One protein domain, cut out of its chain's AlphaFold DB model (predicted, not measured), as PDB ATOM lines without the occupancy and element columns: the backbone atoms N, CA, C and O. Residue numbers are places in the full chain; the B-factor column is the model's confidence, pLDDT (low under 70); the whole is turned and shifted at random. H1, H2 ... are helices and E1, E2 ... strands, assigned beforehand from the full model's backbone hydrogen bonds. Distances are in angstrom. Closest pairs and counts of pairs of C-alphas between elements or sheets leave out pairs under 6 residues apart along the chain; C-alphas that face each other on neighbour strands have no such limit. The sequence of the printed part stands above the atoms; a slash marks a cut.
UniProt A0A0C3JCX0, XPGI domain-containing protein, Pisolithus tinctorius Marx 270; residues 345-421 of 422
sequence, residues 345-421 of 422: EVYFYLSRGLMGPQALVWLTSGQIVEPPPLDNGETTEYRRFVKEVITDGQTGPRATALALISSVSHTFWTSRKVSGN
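What this domain is: This is residues 345 to 421 of the 422 residues of the protein "XPGI domain-containing protein" of Pisolithus tinctorius Marx 270 (UniProt A0A0C3JCX0). Two helices, H3 and H4, follow each other nearly end to end and make the long axis of an elongated model; H2 crosses over H4, and a short parallel pair of strands, E1 and E2, lies beside H2 and the last turn of H3. H5 sits at the end of H4, H1 lies off to one side touching no other helix, and residues 374 to 381 stick out at the far end. The printed part has 77 residues, mostly helix in its named elements, in the order H1, H2, E1, H3, H4, H5, E2. It is only just compact, close to loose, with a radius of gyration of the C-alphas of 13.8 A and spans of 40 by 26 by 20 A.

How they stand to each other: Strands E1, residues 367 to 369, and E2, residues 419 to 421, are parallel neighbours at 17 degrees, with N 368 and O 419 as well as N 421 and O 368 2.8 A apart, within hydrogen-bond range. H3, residues 380 to 391, H4, residues 397 to 407, and H5, residues 411 to 414, come between them in a strand-helix-strand unit, two parallel neighbour strands with helices between them along the chain. H2, residues 358 to 365, comes nearest to E1 at the C-alphas of Trp 362 and Ile 368, 5.3 A apart. The hub is H4, touching three helices. H2 and H4 touch, closest at the C-alphas of Ala 359 and Leu 402, 6.4 A, at a steep tilt of 62 degrees, the same way. H3 touches H4 only at the corner, with residues 390 to 391 alone, closest at the C-alphas of Thr 391 and Arg 398, 5.1 A; their tilt is a shallow 24 degrees, the same way. H4 and H5 touch, closest at the C-alphas of Ser 406 and Thr 414, 4.8 A. H1, residues 345 to 351, is apart from H2 and H4. Every O i to N i+4 pair is within hydrogen-bond range in H1, H2 and H4, but 6 of 8 in H3; H5 is too short for such a pair.

Where its parts are: H1 begins at C-alpha 345, (99.363, 214.683, 207.487). H3 runs 15.5 A from C-alpha 380, (65.785, 217.640, 185.709), and H4 runs 15.2 A. H2 measures 10.3 A, H1 9.7 A, E2 6.6 A, E1 6.0 A and H5 5.0 A. E2 ends at C-alpha 421, (73.690, 223.632, 197.078).

The domain as a whole: The C-alphas of Glu 345 and Glu 378, the two farthest apart, are 40.8 A apart. The printed part has no cut and no long link. Mean pLDDT of the printed part is 90.9, and no printed residue is under 70.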
ATOM      1  N   GLU A 345      99.300 215.649 208.589       93.06
ATOM      2  CA  GLU A 345      99.363 214.683 207.487       93.06
ATOM      3  C   GLU A 345      98.433 215.055 206.313       93.06
ATOM      4  O   GLU A 345      98.809 214.920 205.146       93.06
ATOM      5  N   VAL A 346      97.247 215.609 206.596       94.25
ATOM      6  CA  VAL A 346      96.322 216.088 205.555       94.25
ATOM      7  C   VAL A 346      96.947 217.255 204.792       94.25
ATOM      8  O   VAL A 346      96.899 217.286 203.560       94.25
ATOM      9  N   TYR A 347      97.581 218.192 205.503       95.44
ATOM     10  CA  TYR A 347      98.297 219.301 204.874       95.44
ATOM     11  C   TYR A 347      99.513 218.824 204.079       95.44
ATOM     12  O   TYR A 347      99.777 219.359 203.001       95.44
ATOM     13  N   PHE A 348     100.214 217.787 204.539       95.38
ATOM     14  CA  PHE A 348     101.289 217.167 203.771       95.38
ATOM     15  C   PHE A 348     100.769 216.588 202.446       95.38
ATOM     16  O   PHE A 348     101.285 216.950 201.384       95.38
ATOM     17  N   TYR A 349      99.709 215.771 202.462       94.94
ATOM     18  CA  TYR A 349      99.121 215.212 201.236       94.94
ATOM     19  C   TYR A 349      98.591 216.280 200.281       94.94
ATOM     20  O   TYR A 349      98.790 216.170 199.064       94.94
ATOM     21  N   LEU A 350      97.972 217.329 200.826       94.88
ATOM     22  CA  LEU A 350      97.565 218.500 200.061       94.88
ATOM     23  C   LEU A 350      98.782 219.150 199.392       94.88
ATOM     24  O   LEU A 350      98.798 219.299 198.172       94.88
ATOM     25  N   SER A 351      99.835 219.454 200.156       96.06
ATOM     26  CA  SER A 351     101.020 220.177 199.672       96.06
ATOM     27  C   SER A 351     101.742 219.490 198.519       96.06
ATOM     28  O   SER A 351     102.292 220.161 197.646       96.06
ATOM     29  N   ARG A 352     101.706 218.152 198.483       94.75
ATOM     30  CA  ARG A 352     102.318 217.319 197.439       94.75
ATOM     31  C   ARG A 352     101.389 217.061 196.247       94.75
ATOM     32  O   ARG A 352     101.773 216.355 195.315       94.75
ATOM     33  N   GLY A 353     100.165 217.594 196.268       92.31
ATOM     34  CA  GLY A 353      99.148 217.341 195.248       92.31
ATOM     35  C   GLY A 353      98.729 215.869 195.171       92.31
ATOM     36  O   GLY A 353      98.358 215.394 194.095       92.31
ATOM     37  N   LEU A 354      98.843 215.131 196.281       91.88
ATOM     38  CA  LEU A 354      98.337 213.758 196.416       91.88
ATOM     39  C   LEU A 354      96.829 213.764 196.684       91.88
ATOM     40  O   LEU A 354      96.117 212.866 196.243       91.88
ATOM     41  N   MET A 355      96.350 214.823 197.336       90.19
ATOM     42  CA  MET A 355      94.941 215.122 197.547       90.19
ATOM     43  C   MET A 355      94.617 216.497 196.950       90.19
ATOM     44  O   MET A 355      95.384 217.446 197.111       90.19
ATOM     45  N   GLY A 356      93.487 216.611 196.250       87.94
ATOM     46  CA  GLY A 356      92.958 217.911 195.833       87.94
ATOM     47  C   GLY A 356      92.242 218.606 197.000       87.94
ATOM     48  O   GLY A 356      91.609 217.924 197.806       87.94
ATOM     49  N   PRO A 357      92.267 219.944 197.094       91.12
ATOM     50  CA  PRO A 357      91.660 220.661 198.220       91.12
ATOM     51  C   PRO A 357      90.130 220.621 198.229       91.12
ATOM     52  O   PRO A 357      89.544 220.884 199.267       91.12
ATOM     53  N   GLN A 358      89.470 220.281 197.117       90.56
ATOM     54  CA  GLN A 358      88.014 220.396 196.973       90.56
ATOM     55  C   GLN A 358      87.224 219.690 198.090       90.56
ATOM     56  O   GLN A 358      86.338 220.287 198.694       90.56
ATOM     57  N   ALA A 359      87.569 218.439 198.408       92.19
ATOM     58  CA  ALA A 359      86.874 217.691 199.456       92.19
ATOM     59  C   ALA A 359      87.128 218.271 200.857       92.19
ATOM     60  O   ALA A 359      86.234 218.276 201.702       92.19
ATOM     61  N   LEU A 360      88.324 218.821 201.083       94.06
ATOM     62  CA  LEU A 360      88.644 219.539 202.311       94.06
ATOM     63  C   LEU A 360      87.856 220.849 202.394       94.06
ATOM     64  O   LEU A 360      87.278 221.133 203.433       94.06
ATOM     65  N   VAL A 361      87.751 221.601 201.295       93.31
ATOM     66  CA  VAL A 361      86.958 222.837 201.212       93.31
ATOM     67  C   VAL A 361      85.482 222.570 201.504       93.31
ATOM     68  O   VAL A 361      84.856 223.363 202.206       93.31
ATOM     69  N   TRP A 362      84.916 221.455 201.034       92.94
ATOM     70  CA  TRP A 362      83.550 221.058 201.394       92.94
ATOM     71  C   TRP A 362      83.396 220.815 202.894       92.94
ATOM     72  O   TRP A 362      82.469 221.335 203.515       92.94
ATOM     73  N   LEU A 363      84.331 220.071 203.492       94.19
ATOM     74  CA  LEU A 363      84.318 219.780 204.923       94.19
ATOM     75  C   LEU A 363      84.472 221.057 205.761       94.19
ATOM     76  O   LEU A 363      83.718 221.280 206.711       94.19
ATOM     77  N   THR A 364      85.427 221.918 205.406       93.25
ATOM     78  CA  THR A 364      85.741 223.114 206.187       93.25
ATOM     79  C   THR A 364      84.717 224.228 206.011       93.25
ATOM     80  O   THR A 364      84.379 224.896 206.988       93.25
ATOM     81  N   SER A 365      84.171 224.410 204.805       91.38
ATOM     82  CA  SER A 365      83.083 225.369 204.565       91.38
ATOM     83  C   SER A 365      81.743 224.866 205.110       91.38
ATOM     84  O   SER A 365      80.899 225.666 205.505       91.38
ATOM     85  N   GLY A 366      81.558 223.545 205.201       91.69
ATOM     86  CA  GLY A 366      80.264 222.934 205.497       91.69
ATOM     87  C   GLY A 366      79.305 222.979 204.307       91.69
ATOM     88  O   GLY A 366      78.101 222.809 204.496       91.69
ATOM     89  N   GLN A 367      79.802 223.234 203.095       91.31
ATOM     90  CA  GLN A 367      78.979 223.360 201.899       91.31
ATOM     91  C   GLN A 367      79.606 222.656 200.693       91.31
ATOM     92  O   GLN A 367      80.788 222.817 200.398       91.31
ATOM     93  N   ILE A 368      78.783 221.914 199.956       90.69
ATOM     94  CA  ILE A 368      79.064 221.505 198.580       90.69
ATOM     95  C   ILE A 368      78.323 222.491 197.689       90.69
ATOM     96  O   ILE A 368      77.124 222.692 197.843       90.69
ATOM     97  N   VAL A 369      79.054 223.131 196.790       86.81
ATOM     98  CA  VAL A 369      78.560 224.215 195.945       86.81
ATOM     99  C   VAL A 369      78.759 223.763 194.503       86.81
ATOM    100  O   VAL A 369      79.904 223.613 194.076       86.81
ATOM    101  N   GLU A 370      77.664 223.477 193.794       86.81
ATOM    102  CA  GLU A 370      77.705 223.072 192.387       86.81
ATOM    103  C   GLU A 370      77.517 224.283 191.470       86.81
ATOM    104  O   GLU A 370      76.480 224.940 191.550       86.81
ATOM    105  N   PRO A 371      78.487 224.609 190.597       84.94
ATOM    106  CA  PRO A 371      78.291 225.664 189.614       84.94
ATOM    107  C   PRO A 371      77.293 225.224 188.527       84.94
ATOM    108  O   PRO A 371      77.236 224.036 188.190       84.94
ATOM    109  N   PRO A 372      76.553 226.163 187.909       85.38
ATOM    110  CA  PRO A 372      75.682 225.832 186.793       85.38
ATOM    111  C   PRO A 372      76.480 225.236 185.620       85.38
ATOM    112  O   PRO A 372      77.475 225.840 185.195       85.38
ATOM    113  N   PRO A 373      76.043 224.099 185.053       86.94
ATOM    114  CA  PRO A 373      76.648 223.517 183.854       86.94
ATOM    115  C   PRO A 373      76.380 224.383 182.605       86.94
ATOM    116  O   PRO A 373      75.782 225.459 182.672       86.94
ATOM    117  N   LEU A 374      76.841 223.924 181.437       84.44
ATOM    118  CA  LEU A 374      76.733 224.666 180.171       84.44
ATOM    119  C   LEU A 374      75.285 224.873 179.699       84.44
ATOM    120  O   LEU A 374      74.997 225.888 179.076       84.44
ATOM    121  N   ASP A 375      74.370 223.966 180.042       85.44
ATOM    122  CA  ASP A 375      72.923 224.110 179.824       85.44
ATOM    123  C   ASP A 375      72.232 224.879 180.970       85.44
ATOM    124  O   ASP A 375      71.016 224.815 181.128       85.44
ATOM    125  N   ASN A 376      73.006 225.577 181.813       87.56
ATOM    126  CA  ASN A 376      72.554 226.296 183.010       87.56
ATOM    127  C   ASN A 376      71.854 225.426 184.066       87.56
ATOM    128  O   ASN A 376      71.266 225.961 185.007       87.56
ATOM    129  N   GLY A 377      71.914 224.099 183.937       85.56
ATOM    130  CA  GLY A 377      71.264 223.170 184.852       85.56
ATOM    131  C   GLY A 377      69.745 223.241 184.743       85.56
ATOM    132  O   GLY A 377      69.050 223.089 185.748       85.56
ATOM    133  N   GLU A 378      69.214 223.535 183.555       84.19
ATOM    134  CA  GLU A 378      67.770 223.596 183.301       84.19
ATOM    135  C   GLU A 378      67.131 222.194 183.295       84.19
ATOM    136  O   GLU A 378      65.950 222.056 183.613       84.19
ATOM    137  N   THR A 379      67.916 221.144 183.031       89.81
ATOM    138  CA  THR A 379      67.439 219.757 182.957       89.81
ATOM    139  C   THR A 379      67.228 219.108 184.332       89.81
ATOM    140  O   THR A 379      68.059 219.191 185.246       89.81
ATOM    141  N   THR A 380      66.105 218.400 184.489       91.12
ATOM    142  CA  THR A 380      65.785 217.640 185.709       91.12
ATOM    143  C   THR A 380      66.731 216.464 185.915       91.12
ATOM    144  O   THR A 380      67.072 216.124 187.049       91.12
ATOM    145  N   GLU A 381      67.195 215.869 184.821       92.31
ATOM    146  CA  GLU A 381      68.094 214.721 184.790       92.31
ATOM    147  C   GLU A 381      69.452 215.085 185.388       92.31
ATOM    148  O   GLU A 381      69.952 214.343 186.233       92.31
ATOM    149  N   TYR A 382      70.012 216.244 185.012       91.19
ATOM    150  CA  TYR A 382      71.271 216.742 185.568       91.19
ATOM    151  C   TYR A 382      71.158 216.975 187.075       91.19
ATOM    152  O   TYR A 382      71.951 216.432 187.846       91.19
ATOM    153  N   ARG A 383      70.132 217.717 187.516       90.25
ATOM    154  CA  ARG A 383      69.923 218.015 188.943       90.25
ATOM    155  C   ARG A 383      69.776 216.739 189.768       90.25
ATOM    156  O   ARG A 383      70.402 216.604 190.819       90.25
ATOM    157  N   ARG A 384      68.985 215.781 189.272       92.06
ATOM    158  CA  ARG A 384      68.805 214.479 189.919       92.06
ATOM    159  C   ARG A 384      70.115 213.704 189.972       92.06
ATOM    160  O   ARG A 384      70.453 213.169 191.019       92.06
ATOM    161  N   PHE A 385      70.875 213.668 188.882       92.62
ATOM    162  CA  PHE A 385      72.164 212.983 188.831       92.62
ATOM    163  C   PHE A 385      73.174 213.570 189.828       92.62
ATOM    164  O   PHE A 385      73.764 212.829 190.616       92.62
ATOM    165  N   VAL A 386      73.341 214.895 189.857       92.44
ATOM    166  CA  VAL A 386      74.265 215.563 190.787       92.44
ATOM    167  C   VAL A 386      73.866 215.314 192.241       92.44
ATOM    168  O   VAL A 386      74.718 214.997 193.079       92.44
ATOM    169  N   LYS A 387      72.572 215.430 192.545       91.31
ATOM    170  CA  LYS A 387      72.066 215.236 193.900       91.31
ATOM    171  C   LYS A 387      72.117 213.770 194.317       91.31
ATOM    172  O   LYS A 387      72.808 213.437 195.267       91.31
ATOM    173  N   GLU A 388      71.425 212.887 193.607       92.12
ATOM    174  CA  GLU A 388      71.174 211.510 194.047       92.12
ATOM    175  C   GLU A 388      72.337 210.557 193.759       92.12
ATOM    176  O   GLU A 388      72.541 209.611 194.512       92.12
ATOM    177  N   VAL A 389      73.112 210.782 192.691       92.50
ATOM    178  CA  VAL A 389      74.191 209.863 192.284       92.50
ATOM    179  C   VAL A 389      75.555 210.385 192.710       92.50
ATOM    180  O   VAL A 389      76.348 209.646 193.286       92.50
ATOM    181  N   ILE A 390      75.847 211.659 192.440       94.25
ATOM    182  CA  ILE A 390      77.174 212.226 192.713       94.25
ATOM    183  C   ILE A 390      77.348 212.600 194.192       94.25
ATOM    184  O   ILE A 390      78.465 212.492 194.717       94.25
ATOM    185  N   THR A 391      76.270 213.013 194.868       92.00
ATOM    186  CA  THR A 391      76.361 213.571 196.223       92.00
ATOM    187  C   THR A 391      75.730 212.701 197.306       92.00
ATOM    188  O   THR A 391      76.477 212.127 198.092       92.00
ATOM    189  N   ASP A 392      74.402 212.597 197.347       87.88
ATOM    190  CA  ASP A 392      73.626 212.007 198.450       87.88
ATOM    191  C   ASP A 392      73.526 210.473 198.374       87.88
ATOM    192  O   ASP A 392      73.144 209.822 199.349       87.88
ATOM    193  N   GLY A 393      73.842 209.878 197.221       86.00
ATOM    194  CA  GLY A 393      73.797 208.430 197.030       86.00
ATOM    195  C   GLY A 393      74.710 207.690 198.010       86.00
ATOM    196  O   GLY A 393      75.774 208.182 198.376       86.00
ATOM    197  N   GLN A 394      74.333 206.467 198.397       81.44
ATOM    198  CA  GLN A 394      75.111 205.646 199.346       81.44
ATOM    199  C   GLN A 394      76.570 205.432 198.908       81.44
ATOM    200  O   GLN A 394      77.463 205.335 199.742       81.44
ATOM    201  N   THR A 395      76.806 205.371 197.597       85.12
ATOM    202  CA  THR A 395      78.130 205.258 196.967       85.12
ATOM    203  C   THR A 395      78.546 206.550 196.258       85.12
ATOM    204  O   THR A 395      79.451 206.549 195.422       85.12
ATOM    205  N   GLY A 396      77.886 207.664 196.584       93.19
ATOM    206  CA  GLY A 396      78.148 208.967 195.997       93.19
ATOM    207  C   GLY A 396      79.587 209.398 196.286       93.19
ATOM    208  O   GLY A 396      80.006 209.400 197.452       93.19
ATOM    209  N   PRO A 397      80.385 209.758 195.264       94.19
ATOM    210  CA  PRO A 397      81.798 210.072 195.447       94.19
ATOM    211  C   PRO A 397      82.031 211.246 196.404       94.19
ATOM    212  O   PRO A 397      83.024 211.234 197.132       94.19
ATOM    213  N   ARG A 398      81.133 212.245 196.453       93.94
ATOM    214  CA  ARG A 398      81.301 213.408 197.345       93.94
ATOM    215  C   ARG A 398      81.075 213.047 198.814       93.94
ATOM    216  O   ARG A 398      81.930 213.358 199.641       93.94
ATOM    217  N   ALA A 399      79.983 212.349 199.133       92.12
ATOM    218  CA  ALA A 399      79.720 211.872 200.491       92.12
ATOM    219  C   ALA A 399      80.784 210.868 200.957       92.12
ATOM    220  O   ALA A 399      81.287 210.982 202.073       92.12
ATOM    221  N   THR A 400      81.198 209.946 200.081       93.50
ATOM    222  CA  THR A 400      82.255 208.970 200.384       93.50
ATOM    223  C   THR A 400      83.580 209.665 200.703       93.50
ATOM    224  O   THR A 400      84.219 209.344 201.703       93.50
ATOM    225  N   ALA A 401      83.984 210.661 199.906       93.12
ATOM    226  CA  ALA A 401      85.199 211.432 200.167       93.12
ATOM    227  C   ALA A 401      85.143 212.160 201.522       93.12
ATOM    228  O   ALA A 401      86.108 212.111 202.285       93.12
ATOM    229  N   LEU A 402      84.008 212.788 201.850       93.50
ATOM    230  CA  LEU A 402      83.803 213.447 203.143       93.50
ATOM    231  C   LEU A 402      83.848 212.455 204.312       93.50
ATOM    232  O   LEU A 402      84.486 212.741 205.325       93.50
ATOM    233  N   ALA A 403      83.227 211.282 204.176       91.69
ATOM    234  CA  ALA A 403      83.246 210.239 205.200       91.69
ATOM    235  C   ALA A 403      84.672 209.724 205.447       91.69
ATOM    236  O   ALA A 403      85.110 209.651 206.593       91.69
ATOM    237  N   LEU A 404      85.433 209.456 204.382       91.88
ATOM    238  CA  LEU A 404      86.822 209.005 204.492       91.88
ATOM    239  C   LEU A 404      87.696 210.043 205.206       91.88
ATOM    240  O   LEU A 404      88.365 209.702 206.179       91.88
ATOM    241  N   ILE A 405      87.638 211.313 204.791       92.38
ATOM    242  CA  ILE A 405      88.439 212.392 205.396       92.38
ATOM    243  C   ILE A 405      88.047 212.618 206.862       92.38
ATOM    244  O   ILE A 405      88.909 212.756 207.730       92.38
ATOM    245  N   SER A 406      86.747 212.662 207.155       92.12
ATOM    246  CA  SER A 406      86.251 212.952 208.503       92.12
ATOM    247  C   SER A 406      86.451 211.797 209.489       92.12
ATOM    248  O   SER A 406      86.594 212.057 210.683       92.12
ATOM    249  N   SER A 407      86.516 210.545 209.015       90.81
ATOM    250  CA  SER A 407      86.727 209.356 209.859       90.81
ATOM    251  C   SER A 407      88.124 209.274 210.481       90.81
ATOM    252  O   SER A 407      88.280 208.727 211.567       90.81
ATOM    253  N   VAL A 408      89.128 209.851 209.815       88.50
ATOM    254  CA  VAL A 408      90.528 209.889 210.281       88.50
ATOM    255  C   VAL A 408      90.904 211.232 210.917       88.50
ATOM    256  O   VAL A 408      92.055 211.463 211.275       88.50
ATOM    257  N   SER A 409      89.935 212.139 211.038       90.12
ATOM    258  CA  SER A 409      90.114 213.479 211.592       90.12
ATOM    259  C   SER A 409      89.590 213.563 213.030       90.12
ATOM    260  O   SER A 409      88.894 212.677 213.515       90.12
ATOM    261  N   HIS A 410      89.901 214.661 213.728       92.19
ATOM    262  CA  HIS A 410      89.356 214.940 215.062       92.19
ATOM    263  C   HIS A 410      87.812 214.877 215.078       92.19
ATOM    264  O   HIS A 410      87.174 215.283 214.108       92.19
ATOM    265  N   THR A 411      87.206 214.471 216.200       90.94
ATOM    266  CA  THR A 411      85.742 214.279 216.370       90.94
ATOM    267  C   THR A 411      84.895 215.507 216.013       90.94
ATOM    268  O   THR A 411      83.745 215.390 215.581       90.94
ATOM    269  N   PHE A 412      85.484 216.699 216.135       91.75
ATOM    270  CA  PHE A 412      84.931 217.953 215.615       91.75
ATOM    271  C   PHE A 412      84.526 217.854 214.130       91.75
ATOM    272  O   PHE A 412      83.459 218.323 213.747       91.75
ATOM    273  N   TRP A 413      85.356 217.224 213.296       93.19
ATOM    274  CA  TRP A 413      85.123 217.074 211.859       93.19
ATOM    275  C   TRP A 413      84.136 215.960 211.529       93.19
ATOM    276  O   TRP A 413      83.361 216.100 210.590       93.19
ATOM    277  N   THR A 414      84.109 214.891 212.321       89.12
ATOM    278  CA  THR A 414      83.167 213.773 212.150       89.12
ATOM    279  C   THR A 414      81.712 214.204 212.351       89.12
ATOM    280  O   THR A 414      80.813 213.686 211.702       89.12
ATOM    281  N   SER A 415      81.470 215.181 213.230       89.31
ATOM    282  CA  SER A 415      80.126 215.712 213.507       89.31
ATOM    283  C   SER A 415      79.731 216.898 212.615       89.31
ATOM    284  O   SER A 415      78.614 217.417 212.724       89.31
ATOM    285  N   ARG A 416      80.626 217.345 211.721       91.19
ATOM    286  CA  ARG A 416      80.400 218.511 210.865       91.19
ATOM    287  C   ARG A 416      79.336 218.193 209.816       91.19
ATOM    288  O   ARG A 416      79.524 217.341 208.954       91.19
ATOM    289  N   LYS A 417      78.226 218.931 209.853       91.38
ATOM    290  CA  LYS A 417      77.201 218.863 208.807       91.38
ATOM    291  C   LYS A 417      77.675 219.612 207.565       91.38
ATOM    292  O   LYS A 417      78.151 220.742 207.677       91.38
ATOM    293  N   VAL A 418      77.512 218.981 206.408       91.94
ATOM    294  CA  VAL A 418      77.798 219.566 205.096       91.94
ATOM    295  C   VAL A 418      76.493 219.639 204.308       91.94
ATOM    296  O   VAL A 418      75.777 218.645 204.215       91.94
ATOM    297  N   SER A 419      76.165 220.811 203.770       91.25
ATOM    298  CA  SER A 419      74.947 221.045 202.987       91.25
ATOM    299  C   SER A 419      75.261 221.136 201.497       91.25
ATOM    300  O   SER A 419      76.189 221.838 201.105       91.25
ATOM    301  N   GLY A 420      74.488 220.445 200.661       87.06
ATOM    302  CA  GLY A 420      74.573 220.572 199.206       87.06
ATOM    303  C   GLY A 420      73.728 221.730 198.678       87.06
ATOM    304  O   GLY A 420      72.540 221.807 198.982       87.06
ATOM    305  N   ASN A 421      74.341 222.602 197.882       85.38
ATOM    306  CA  ASN A 421      73.690 223.632 197.078       85.38
ATOM    307  C   ASN A 421      73.883 223.241 195.602       85.38
ATOM    308  O   ASN A 421      75.006 223.336 195.098       85.38
TER     309      ASN A 421